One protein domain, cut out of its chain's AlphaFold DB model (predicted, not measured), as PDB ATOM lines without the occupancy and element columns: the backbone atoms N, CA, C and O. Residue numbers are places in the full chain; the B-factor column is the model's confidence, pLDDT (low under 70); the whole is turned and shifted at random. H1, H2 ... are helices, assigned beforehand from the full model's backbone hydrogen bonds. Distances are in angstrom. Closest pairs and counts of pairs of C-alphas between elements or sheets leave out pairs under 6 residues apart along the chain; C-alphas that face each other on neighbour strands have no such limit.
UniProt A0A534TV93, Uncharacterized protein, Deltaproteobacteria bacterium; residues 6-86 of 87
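This is residues 6 to 86 of the 87 residues of an uncharacterized protein of Deltaproteobacteria bacterium (UniProt A0A534TV93). Three helices pack together in a triangle: the long H1 and the shorter H3 lie side by side and run opposite ways, and the last helix, H4, folds back from the end of H3 and packs at a slant on both. H2 is set off on the other side of H1 from H4, only close to H1, and the long loop of residues 44 to 59 leads from it back to H3. The printed part has 81 residues with four named helices, H1, H2, H3 and H4 in chain order, and no named strand, and its class is all helix. The whole is compact, with a radius of gyration of the C-alphas of 13.1 A, yet only just elongated, with spans of 37 by 24 by 18 A.

Begin with H1, residues 6 to 26. At Phe 20 look for H2, residues 33 to 43: the two are close but not clearly touching, their closest C-alphas, those of Phe 20 and Val 35, being 7.2 A apart. They run opposite ways at a steep tilt of 45 degrees. Past the long link comes H3, residues 60 to 71, which is apart from H2. H3 touches H1, with the C-alphas of Val 18 and Arg 60 closest at 6.1 A; they run opposite ways at a shallow tilt of 20 degrees. After a tight link comes H4, residues 73 to 86, which touches residues 15 to 19 of H1 alone. Their closest C-alphas are those of Leu 19 and Val 83, at 5.8 A, and they run the same way at a steep tilt of 51 degrees. Residues 73 to 76 of H4 touch residues 64 to 68 of H3, with Asp 68 and Leu 76 closest at 5.8 A between C-alphas; the tilt is steep, 48 degrees, opposite ways. H2 and H4 are apart. The helix packing is mostly crossed, but only just: one of the three touching pairs is at a shallow tilt. In H1, H2 and H3 every O i to N i+4 pair is within hydrogen-bond range; in H4, 9 of 10 are.

Find C-alpha 6 at (288.970, 291.580, 364.444); from there H1 runs 30.6 A to C-alpha 26 at (288.646, 301.588, 393.347). H2 measures 15.1 A from Pro 33 to Ala 43, and H3 15.8 A from Arg 60 to Phe 71. H4 runs 20.3 A from Glu 73 to C-alpha 86 at (280.028, 302.493, 384.002).

Look for the two C-alphas farthest apart at Ser 49 and Glu 74, 37.5 A from each other. The printed part has no cut. The link from H2 to H3 is long, with 16 residues; that from H1 to H2 is short, with 6. The mean pLDDT of the printed part is 86.9, and residues 44 to 55 are under 70.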
ATOM      1  N   ASP A   6     287.934 291.935 363.464       95.56
ATOM      2  CA  ASP A   6     288.970 291.580 364.444       95.56
ATOM      3  C   ASP A   6     289.316 292.750 365.375       95.56
ATOM      4  O   ASP A   6     289.433 292.587 366.593       95.56
ATOM      5  N   ALA A   7     289.431 293.954 364.814       95.06
ATOM      6  CA  ALA A   7     289.688 295.182 365.549       95.06
ATOM      7  C   ALA A   7     288.529 295.530 366.494       95.06
ATOM      8  O   ALA A   7     288.776 295.978 367.613       95.06
ATOM      9  N   LYS A   8     287.272 295.274 366.095       95.06
ATOM     10  CA  LYS A   8     286.098 295.443 366.970       95.06
ATOM     11  C   LYS A   8     286.176 294.513 368.177       95.06
ATOM     12  O   LYS A   8     286.019 294.984 369.303       95.06
ATOM     13  N   TYR A   9     286.451 293.224 367.971       95.06
ATOM     14  CA  TYR A   9     286.567 292.267 369.077       95.06
ATOM     15  C   TYR A   9     287.743 292.589 369.995       95.06
ATOM     16  O   TYR A   9     287.605 292.535 371.218       95.06
ATOM     17  N   ARG A  10     288.889 292.974 369.425       94.12
ATOM     18  CA  ARG A  10     290.069 293.349 370.204       94.12
ATOM     19  C   ARG A  10     289.824 294.604 371.034       94.12
ATOM     20  O   ARG A  10     290.105 294.585 372.230       94.12
ATOM     21  N   LEU A  11     289.258 295.654 370.439       95.31
ATOM     22  CA  LEU A  11     288.912 296.871 371.168       95.31
ATOM     23  C   LEU A  11     287.892 296.571 372.271       95.31
ATOM     24  O   LEU A  11     288.095 296.988 373.403       95.31
ATOM     25  N   ALA A  12     286.846 295.786 371.989       95.06
ATOM     26  CA  ALA A  12     285.857 295.390 372.994       95.06
ATOM     27  C   ALA A  12     286.490 294.626 374.171       95.06
ATOM     28  O   ALA A  12     286.180 294.905 375.331       95.06
ATOM     29  N   TYR A  13     287.416 293.706 373.887       93.94
ATOM     30  CA  TYR A  13     288.176 292.999 374.914       93.94
ATOM     31  C   TYR A  13     289.035 293.951 375.759       93.94
ATOM     32  O   TYR A  13     289.005 293.880 376.988       93.94
ATOM     33  N   LEU A  14     289.777 294.865 375.125       94.62
ATOM     34  CA  LEU A  14     290.619 295.837 375.826       94.62
ATOM     35  C   LEU A  14     289.785 296.804 376.679       94.62
ATOM     36  O   LEU A  14     290.133 297.040 377.835       94.62
ATOM     37  N   THR A  15     288.640 297.274 376.178       95.69
ATOM     38  CA  THR A  15     287.675 298.070 376.952       95.69
ATOM     39  C   THR A  15     287.215 297.324 378.200       95.69
ATOM     40  O   THR A  15     287.225 297.883 379.295       95.69
ATOM     41  N   LEU A  16     286.858 296.044 378.061       94.75
ATOM     42  CA  LEU A  16     286.434 295.221 379.192       94.75
ATOM     43  C   LEU A  16     287.557 295.063 380.230       94.75
ATOM     44  O   LEU A  16     287.307 295.129 381.433       94.75
ATOM     45  N   ARG A  17     288.807 294.905 379.775       94.12
ATOM     46  CA  ARG A  17     289.984 294.857 380.656       94.12
ATOM     47  C   ARG A  17     290.175 296.160 381.429       94.12
ATOM     48  O   ARG A  17     290.418 296.083 382.629       94.12
ATOM     49  N   VAL A  18     290.035 297.319 380.782       95.31
ATOM     50  CA  VAL A  18     290.126 298.634 381.446       95.31
ATOM     51  C   VAL A  18     288.998 298.813 382.468       95.31
ATOM     52  O   VAL A  18     289.250 299.278 383.576       95.31
ATOM     53  N   LEU A  19     287.776 298.383 382.142       94.88
ATOM     54  CA  LEU A  19     286.636 298.435 383.061       94.88
ATOM     55  C   LEU A  19     286.874 297.600 384.328       94.88
ATOM     56  O   LEU A  19     286.635 298.072 385.439       94.88
ATOM     57  N   PHE A  20     287.356 296.362 384.177       92.62
ATOM     58  CA  PHE A  20     287.694 295.520 385.326       92.62
ATOM     59  C   PHE A  20     288.827 296.109 386.157       92.62
ATOM     60  O   PHE A  20     288.760 296.063 387.383       92.62
ATOM     61  N   ASP A  21     289.839 296.673 385.501       92.31
ATOM     62  CA  ASP A  21     290.962 297.308 386.176       92.31
ATOM     63  C   ASP A  21     290.509 298.492 387.038       92.31
ATOM     64  O   ASP A  21     290.838 298.550 388.223       92.31
ATOM     65  N   ASP A  22     289.678 299.381 386.487       92.50
ATOM     66  CA  ASP A  22     289.133 300.520 387.226       92.50
ATOM     67  C   ASP A  22     288.265 300.056 388.408       92.50
ATOM     68  O   ASP A  22     288.458 300.509 389.541       92.50
ATOM     69  N   LYS A  23     287.395 299.058 388.187       91.19
ATOM     70  CA  LYS A  23     286.546 298.490 389.243       91.19
ATOM     71  C   LYS A  23     287.362 297.906 390.397       91.19
ATOM     72  O   LYS A  23     287.063 298.181 391.558       91.19
ATOM     73  N   LEU A  24     288.380 297.104 390.081       90.12
ATOM     74  CA  LEU A  24     289.235 296.436 391.067       90.12
ATOM     75  C   LEU A  24     290.225 297.397 391.737       90.12
ATOM     76  O   LEU A  24     290.665 297.134 392.852       90.12
ATOM     77  N   SER A  25     290.569 298.509 391.083       89.44
ATOM     78  CA  SER A  25     291.456 299.533 391.646       89.44
ATOM     79  C   SER A  25     290.747 300.454 392.644       89.44
ATOM     80  O   SER A  25     291.389 300.970 393.559       89.44
ATOM     81  N   ARG A  26     289.434 300.678 392.489       88.12
ATOM     82  CA  ARG A  26     288.646 301.588 393.347       88.12
ATOM     83  C   ARG A  26     288.045 300.937 394.590       88.12
ATOM     84  O   ARG A  26     287.710 301.642 395.539       88.12
ATOM     85  N   ALA A  27     287.862 299.624 394.580       83.38
ATOM     86  CA  ALA A  27     287.163 298.890 395.626       83.38
ATOM     87  C   ALA A  27     287.990 297.690 396.104       83.38
ATOM     88  O   ALA A  27     289.012 297.357 395.512       83.38
ATOM     89  N   ASP A  28     287.567 297.048 397.196       84.25
ATOM     90  CA  ASP A  28     288.221 295.826 397.670       84.25
ATOM     91  C   ASP A  28     288.089 294.718 396.605       84.25
ATOM     92  O   ASP A  28     286.963 294.286 396.324       84.25
ATOM     93  N   PRO A  29     289.198 294.218 396.024       82.69
ATOM     94  CA  PRO A  29     289.157 293.165 395.011       82.69
ATOM     95  C   PRO A  29     288.452 291.899 395.502       82.69
ATOM     96  O   PRO A  29     287.799 291.214 394.713       82.69
ATOM     97  N   GLY A  30     288.520 291.613 396.809       82.69
ATOM     98  CA  GLY A  30     287.827 290.484 397.431       82.69
ATOM     99  C   GLY A  30     286.301 290.539 397.290       82.69
ATOM    100  O   GLY A  30     285.643 289.505 397.374       82.69
ATOM    101  N   SER A  31     285.738 291.715 396.997       87.56
ATOM    102  CA  SER A  31     284.307 291.900 396.732       87.56
ATOM    103  C   SER A  31     283.882 291.457 395.324       87.56
ATOM    104  O   SER A  31     282.685 291.371 395.052       87.56
ATOM    105  N   TYR A  32     284.828 291.148 394.427       89.06
ATOM    106  CA  TYR A  32     284.559 290.781 393.029       89.06
ATOM    107  C   TYR A  32     285.195 289.439 392.621       89.06
ATOM    108  O   TYR A  32     285.914 289.369 391.617       89.06
ATOM    109  N   PRO A  33     284.912 288.330 393.336       87.00
ATOM    110  CA  PRO A  33     285.561 287.040 393.088       87.00
ATOM    111  C   PRO A  33     285.303 286.490 391.677       87.00
ATOM    112  O   PRO A  33     286.183 285.862 391.095       87.00
ATOM    113  N   GLY A  34     284.131 286.760 391.092       88.88
ATOM    114  CA  GLY A  34     283.815 286.347 389.721       88.88
ATOM    115  C   GLY A  34     284.661 287.062 388.663       88.88
ATOM    116  O   GLY A  34     285.098 286.431 387.703       88.88
ATOM    117  N   VAL A  35     284.949 288.355 388.859       89.44
ATOM    118  CA  VAL A  35     285.826 289.121 387.957       89.44
ATOM    119  C   VAL A  35     287.249 288.584 388.046       89.44
ATOM    120  O   VAL A  35     287.865 288.323 387.019       89.44
ATOM    121  N   LEU A  36     287.751 288.345 389.258       87.19
ATOM    122  CA  LEU A  36     289.081 287.768 389.460       87.19
ATOM    123  C   LEU A  36     289.203 286.380 388.818       87.19
ATOM    124  O   LEU A  36     290.142 286.144 388.069       87.19
ATOM    125  N   ALA A  37     288.218 285.500 389.015       86.69
ATOM    126  CA  ALA A  37     288.202 284.184 388.378       86.69
ATOM    127  C   ALA A  37     288.166 284.268 386.840       86.69
ATOM    128  O   ALA A  37     288.787 283.460 386.157       86.69
ATOM    129  N   TYR A  38     287.470 285.256 386.275       89.38
ATOM    130  CA  TYR A  38     287.492 285.484 384.830       89.38
ATOM    131  C   TYR A  38     288.865 285.975 384.342       89.38
ATOM    132  O   TYR A  38     289.379 285.494 383.331       89.38
ATOM    133  N   LEU A  39     289.496 286.898 385.074       86.25
ATOM    134  CA  LEU A  39     290.846 287.376 384.768       86.25
ATOM    135  C   LEU A  39     291.888 286.252 384.860       86.25
ATOM    136  O   LEU A  39     292.818 286.246 384.055       86.25
ATOM    137  N   ASP A  40     291.701 285.289 385.763       84.38
ATOM    138  CA  ASP A  40     292.551 284.099 385.882       84.38
ATOM    139  C   ASP A  40     292.532 283.245 384.619       84.38
ATOM    140  O   ASP A  40     293.584 282.846 384.113       84.38
ATOM    141  N   VAL A  41     291.330 283.001 384.082       85.06
ATOM    142  CA  VAL A  41     291.145 282.257 382.829       85.06
ATOM    143  C   VAL A  41     291.892 282.948 381.688       85.06
ATOM    144  O   VAL A  41     292.560 282.279 380.903       85.06
ATOM    145  N   LEU A  42     291.834 284.281 381.620       82.56
ATOM    146  CA  LEU A  42     292.524 285.062 380.587       82.56
ATOM    147  C   LEU A  42     294.046 285.082 380.759       82.56
ATOM    148  O   LEU A  42     294.780 285.036 379.775       82.56
ATOM    149  N   ALA A  43     294.529 285.197 381.997       74.31
ATOM    150  CA  ALA A  43     295.954 285.289 382.296       74.31
ATOM    151  C   ALA A  43     296.660 283.924 382.267       74.31
ATOM    152  O   ALA A  43     297.888 283.878 382.305       74.31
ATOM    153  N   GLY A  44     295.905 282.821 382.263       64.44
ATOM    154  CA  GLY A  44     296.448 281.479 382.460       64.44
ATOM    155  C   GLY A  44     297.079 281.290 383.846       64.44
ATOM    156  O   GLY A  44     297.931 280.421 384.020       64.44
ATOM    157  N   THR A  45     296.707 282.119 384.830       55.38
ATOM    158  CA  THR A  45     297.281 282.121 386.188       55.38
ATOM    159  C   THR A  45     296.183 282.237 387.239       55.38
ATOM    160  O   THR A  45     295.146 282.828 386.980       55.38
ATOM    161  N   GLN A  46     296.393 281.661 388.427       54.84
ATOM    162  CA  GLN A  46     295.425 281.700 389.529       54.84
ATOM    163  C   GLN A  46     295.617 282.959 390.398       54.84
ATOM    164  O   GLN A  46     296.309 282.910 391.415       54.84
ATOM    165  N   MET A  47     295.049 284.101 390.012       56.62
ATOM    166  CA  MET A  47     294.983 285.310 390.845       56.62
ATOM    167  C   MET A  47     293.849 285.241 391.888       56.62
ATOM    168  O   MET A  47     294.001 285.790 392.982       56.62
ATOM    169  N   ALA A  48     292.745 284.534 391.622       58.06
ATOM    170  CA  ALA A  48     291.561 284.477 392.485       58.06
ATOM    171  C   ALA A  48     291.827 283.810 393.842       58.06
ATOM    172  O   ALA A  48     291.318 284.268 394.864       58.06
ATOM    173  N   SER A  49     292.670 282.771 393.891       55.91
ATOM    174  CA  SER A  49     293.010 282.074 395.141       55.91
ATOM    175  C   SER A  49     293.946 282.877 396.058       55.91
ATOM    176  O   SER A  49     294.110 282.520 397.222       55.91
ATOM    177  N   GLN A  50     294.537 283.979 395.572       54.97
ATOM    178  CA  GLN A  50     295.526 284.782 396.304       54.97
ATOM    179  C   GLN A  50     295.123 286.245 396.538       54.97
ATOM    180  O   GLN A  50     295.911 287.002 397.111       54.97
ATOM    181  N   ALA A  51     293.934 286.656 396.092       57.19
ATOM    182  CA  ALA A  51     293.504 288.055 396.120       57.19
ATOM    183  C   ALA A  51     293.058 288.556 397.507       57.19
ATOM    184  O   ALA A  51     292.978 289.763 397.721       57.19
ATOM    185  N   GLY A  52     292.795 287.658 398.465       51.88
ATOM    186  CA  GLY A  52     292.366 288.039 399.813       51.88
ATOM    187  C   GLY A  52     293.389 288.940 400.515       51.88
ATOM    188  O   GLY A  52     294.500 288.509 400.814       51.88
ATOM    189  N   GLY A  53     293.016 290.199 400.772       57.03
ATOM    190  CA  GLY A  53     293.822 291.168 401.526       57.03
ATOM    191  C   GLY A  53     295.014 291.784 400.778       57.03
ATOM    192  O   GLY A  53     295.751 292.572 401.373       57.03
ATOM    193  N   LYS A  54     295.221 291.468 399.493       64.38
ATOM    194  CA  LYS A  54     296.264 292.092 398.661       64.38
ATOM    195  C   LYS A  54     295.661 293.234 397.841       64.38
ATOM    196  O   LYS A  54     294.599 293.083 397.247       64.38
ATOM    197  N   ARG A  55     296.355 294.376 397.776       67.75
ATOM    198  CA  ARG A  55     295.992 295.464 396.851       67.75
ATOM    199  C   ARG A  55     296.071 294.945 395.415       67.75
ATOM    200  O   ARG A  55     297.072 294.335 395.045       67.75
ATOM    201  N   TYR A  56     295.028 295.193 394.626       82.44
ATOM    202  CA  TYR A  56     295.044 294.912 393.195       82.44
ATOM    203  C   TYR A  56     296.150 295.726 392.516       82.44
ATOM    204  O   TYR A  56     296.284 296.928 392.752       82.44
ATOM    205  N   ALA A  57     296.966 295.057 391.703       84.75
ATOM    206  CA  ALA A  57     298.004 295.698 390.911       84.75
ATOM    207  C   ALA A  57     297.417 296.078 389.548       84.75
ATOM    208  O   ALA A  57     297.284 295.223 388.670       84.75
ATOM    209  N   SER A  58     297.058 297.354 389.405       88.88
ATOM    210  CA  SER A  58     296.525 297.905 388.160       88.88
ATOM    211  C   SER A  58     297.497 297.711 386.993       88.88
ATOM    212  O   SER A  58     298.710 297.888 387.121       88.88
ATOM    213  N   GLN A  59     296.943 297.353 385.841       90.56
ATOM    214  CA  GLN A  59     297.593 297.295 384.535       90.56
ATOM    215  C   GLN A  59     297.082 298.394 383.593       90.56
ATOM    216  O   GLN A  59     297.352 298.333 382.391       90.56
ATOM    217  N   ARG A  60     296.350 299.388 384.113       93.06
ATOM    218  CA  ARG A  60     295.679 300.422 383.317       93.06
ATOM    219  C   ARG A  60     296.617 301.131 382.351       93.06
ATOM    220  O   ARG A  60     296.336 301.145 381.162       93.06
ATOM    221  N   GLU A  61     297.756 301.624 382.831       94.44
ATOM    222  CA  GLU A  61     298.736 302.342 382.002       94.44
ATOM    223  C   GLU A  61     299.182 301.512 380.789       94.44
ATOM    224  O   GLU A  61     299.225 301.998 379.659       94.44
ATOM    225  N   LYS A  62     299.447 300.219 381.006       93.25
ATOM    226  CA  LYS A  62     299.833 299.294 379.940       93.25
ATOM    227  C   LYS A  62     298.692 299.085 378.943       93.25
ATOM    228  O   LYS A  62     298.943 299.077 377.743       93.25
ATOM    229  N   LEU A  63     297.462 298.899 379.425       95.25
ATOM    230  CA  LEU A  63     296.283 298.712 378.572       95.25
ATOM    231  C   LEU A  63     296.005 299.956 377.723       95.25
ATOM    232  O   LEU A  63     295.831 299.833 376.514       95.25
ATOM    233  N   GLU A  64     296.009 301.138 378.337       96.75
ATOM    234  CA  GLU A  64     295.791 302.414 377.653       96.75
ATOM    235  C   GLU A  64     296.892 302.689 376.623       96.75
ATOM    236  O   GLU A  64     296.574 303.061 375.497       96.75
ATOM    237  N   SER A  65     298.159 302.387 376.941       96.75
ATOM    238  CA  SER A  65     299.269 302.497 375.981       96.75
ATOM    239  C   SER A  65     299.077 301.599 374.753       96.75
ATOM    240  O   SER A  65     299.378 302.011 373.636       96.75
ATOM    241  N   PHE A  66     298.569 300.371 374.928       95.12
ATOM    242  CA  PHE A  66     298.253 299.501 373.790       95.12
ATOM    243  C   PHE A  66     297.089 300.037 372.961       95.12
ATOM    244  O   PHE A  66     297.149 299.989 371.735       95.12
ATOM    245  N   ILE A  67     296.042 300.544 373.617       96.81
ATOM    246  CA  ILE A  67     294.879 301.100 372.924       96.81
ATOM    247  C   ILE A  67     295.285 302.324 372.101       96.81
ATOM    248  O   ILE A  67     294.900 302.416 370.941       96.81
ATOM    249  N   ASP A  68     296.075 303.235 372.668       97.31
ATOM    250  CA  ASP A  68     296.581 304.406 371.950       97.31
ATOM    251  C   ASP A  68     297.453 303.996 370.755       97.31
ATOM    252  O   ASP A  68     297.192 304.393 369.622       97.31
ATOM    253  N   ALA A  69     298.422 303.101 370.969       96.62
ATOM    254  CA  ALA A  69     299.309 302.648 369.901       96.62
ATOM    255  C   ALA A  69     298.570 301.954 368.739       96.62
ATOM    256  O   ALA A  69     299.008 302.045 367.592       96.62
ATOM    257  N   GLU A  70     297.479 301.237 369.022       95.12
ATOM    258  CA  GLU A  70     296.758 300.442 368.024       95.12
ATOM    259  C   GLU A  70     295.554 301.169 367.401       95.12
ATOM    260  O   GLU A  70     295.283 301.003 366.211       95.12
ATOM    261  N   PHE A  71     294.830 301.978 368.178       96.19
ATOM    262  CA  PHE A  71     293.568 302.611 367.771       96.19
ATOM    263  C   PHE A  71     293.606 304.145 367.803       96.19
ATOM    264  O   PHE A  71     292.675 304.780 367.298       96.19
ATOM    265  N   GLY A  72     294.670 304.729 368.355       96.25
ATOM    266  CA  GLY A  72     294.891 306.165 368.465       96.25
ATOM    267  C   GLY A  72     294.263 306.812 369.702       96.25
ATOM    268  O   GLY A  72     293.244 306.360 370.238       96.25
ATOM    269  N   GLU A  73     294.852 307.939 370.097       96.75
ATOM    270  CA  GLU A  73     294.470 308.749 371.257       96.75
ATOM    271  C   GLU A  73     292.978 309.123 371.270       96.75
ATOM    272  O   GLU A  73     292.321 309.045 372.308       96.75
ATOM    273  N   GLU A  74     292.397 309.465 370.113       96.12
ATOM    274  CA  GLU A  74     290.972 309.811 370.011       96.12
ATOM    275  C   GLU A  74     290.062 308.655 370.452       96.12
ATOM    276  O   GLU A  74     289.064 308.868 371.148       96.12
ATOM    277  N   MET A  75     290.411 307.420 370.075       95.31
ATOM    278  CA  MET A  75     289.651 306.233 370.460       95.31
ATOM    279  C   MET A  75     289.842 305.916 371.941       95.31
ATOM    280  O   MET A  75     288.867 305.598 372.625       95.31
ATOM    281  N   LEU A  76     291.066 306.065 372.458       97.25
ATOM    282  CA  LEU A  76     291.339 305.945 373.891       97.25
ATOM    283  C   LEU A  76     290.494 306.943 374.701       97.25
ATOM    284  O   LEU A  76     289.898 306.570 375.711       97.25
ATOM    285  N   ALA A  77     290.360 308.188 374.237       97.00
ATOM    286  CA  ALA A  77     289.511 309.195 374.873       97.00
ATOM    287  C   ALA A  77     288.021 308.803 374.865       97.00
ATOM    288  O   ALA A  77     287.328 308.974 375.872       97.00
ATOM    289  N   VAL A  78     287.507 308.266 373.751       96.00
ATOM    290  CA  VAL A  78     286.128 307.746 373.671       96.00
ATOM    291  C   VAL A  78     285.919 306.606 374.668       96.00
ATOM    292  O   VAL A  78     284.947 306.634 375.424       96.00
ATOM    293  N   LEU A  79     286.844 305.648 374.705       95.44
ATOM    294  CA  LEU A  79     286.809 304.504 375.612       95.44
ATOM    295  C   LEU A  79     286.834 304.948 377.074       95.44
ATOM    296  O   LEU A  79     286.009 304.491 377.859       95.44
ATOM    297  N   ASN A  80     287.726 305.869 377.436       95.38
ATOM    298  CA  ASN A  80     287.845 306.359 378.806       95.38
ATOM    299  C   ASN A  80     286.576 307.067 379.293       95.38
ATOM    300  O   ASN A  80     286.201 306.888 380.450       95.38
ATOM    301  N   ARG A  81     285.873 307.803 378.419       96.62
ATOM    302  CA  ARG A  81     284.547 308.356 378.747       96.62
ATOM    303  C   ARG A  81     283.518 307.255 378.986       96.62
ATOM    304  O   ARG A  81     282.861 307.267 380.019       96.62
ATOM    305  N   ALA A  82     283.432 306.281 378.079       95.38
ATOM    306  CA  ALA A  82     282.488 305.173 378.210       95.38
ATOM    307  C   ALA A  82     282.740 304.336 379.476       95.38
ATOM    308  O   ALA A  82     281.798 303.958 380.162       95.38
ATOM    309  N   VAL A  83     284.007 304.073 379.819       94.56
ATOM    310  CA  VAL A  83     284.365 303.392 381.071       94.56
ATOM    311  C   VAL A  83     283.940 304.239 382.265       94.56
ATOM    312  O   VAL A  83     283.259 303.715 383.133       94.56
ATOM    313  N   ALA A  84     284.267 305.534 382.297       92.81
ATOM    314  CA  ALA A  84     283.919 306.415 383.415       92.81
ATOM    315  C   ALA A  84     282.406 306.527 383.687       92.81
ATOM    316  O   ALA A  84     282.018 306.854 384.802       92.81
ATOM    317  N   GLU A  85     281.549 306.258 382.700       94.69
ATOM    318  CA  GLU A  85     280.090 306.204 382.882       94.69
ATOM    319  C   GLU A  85     279.603 304.905 383.556       94.69
ATOM    320  O   GLU A  85     278.493 304.864 384.086       94.69
ATOM    321  N   LEU A  86     280.406 303.835 383.537       89.06
ATOM    322  CA  LEU A  86     280.028 302.493 384.002       89.06
ATOM    323  C   LEU A  86     280.579 302.122 385.389       89.06
ATOM    324  O   LEU A  86     280.119 301.137 385.980       89.06
TER     325      LEU A  86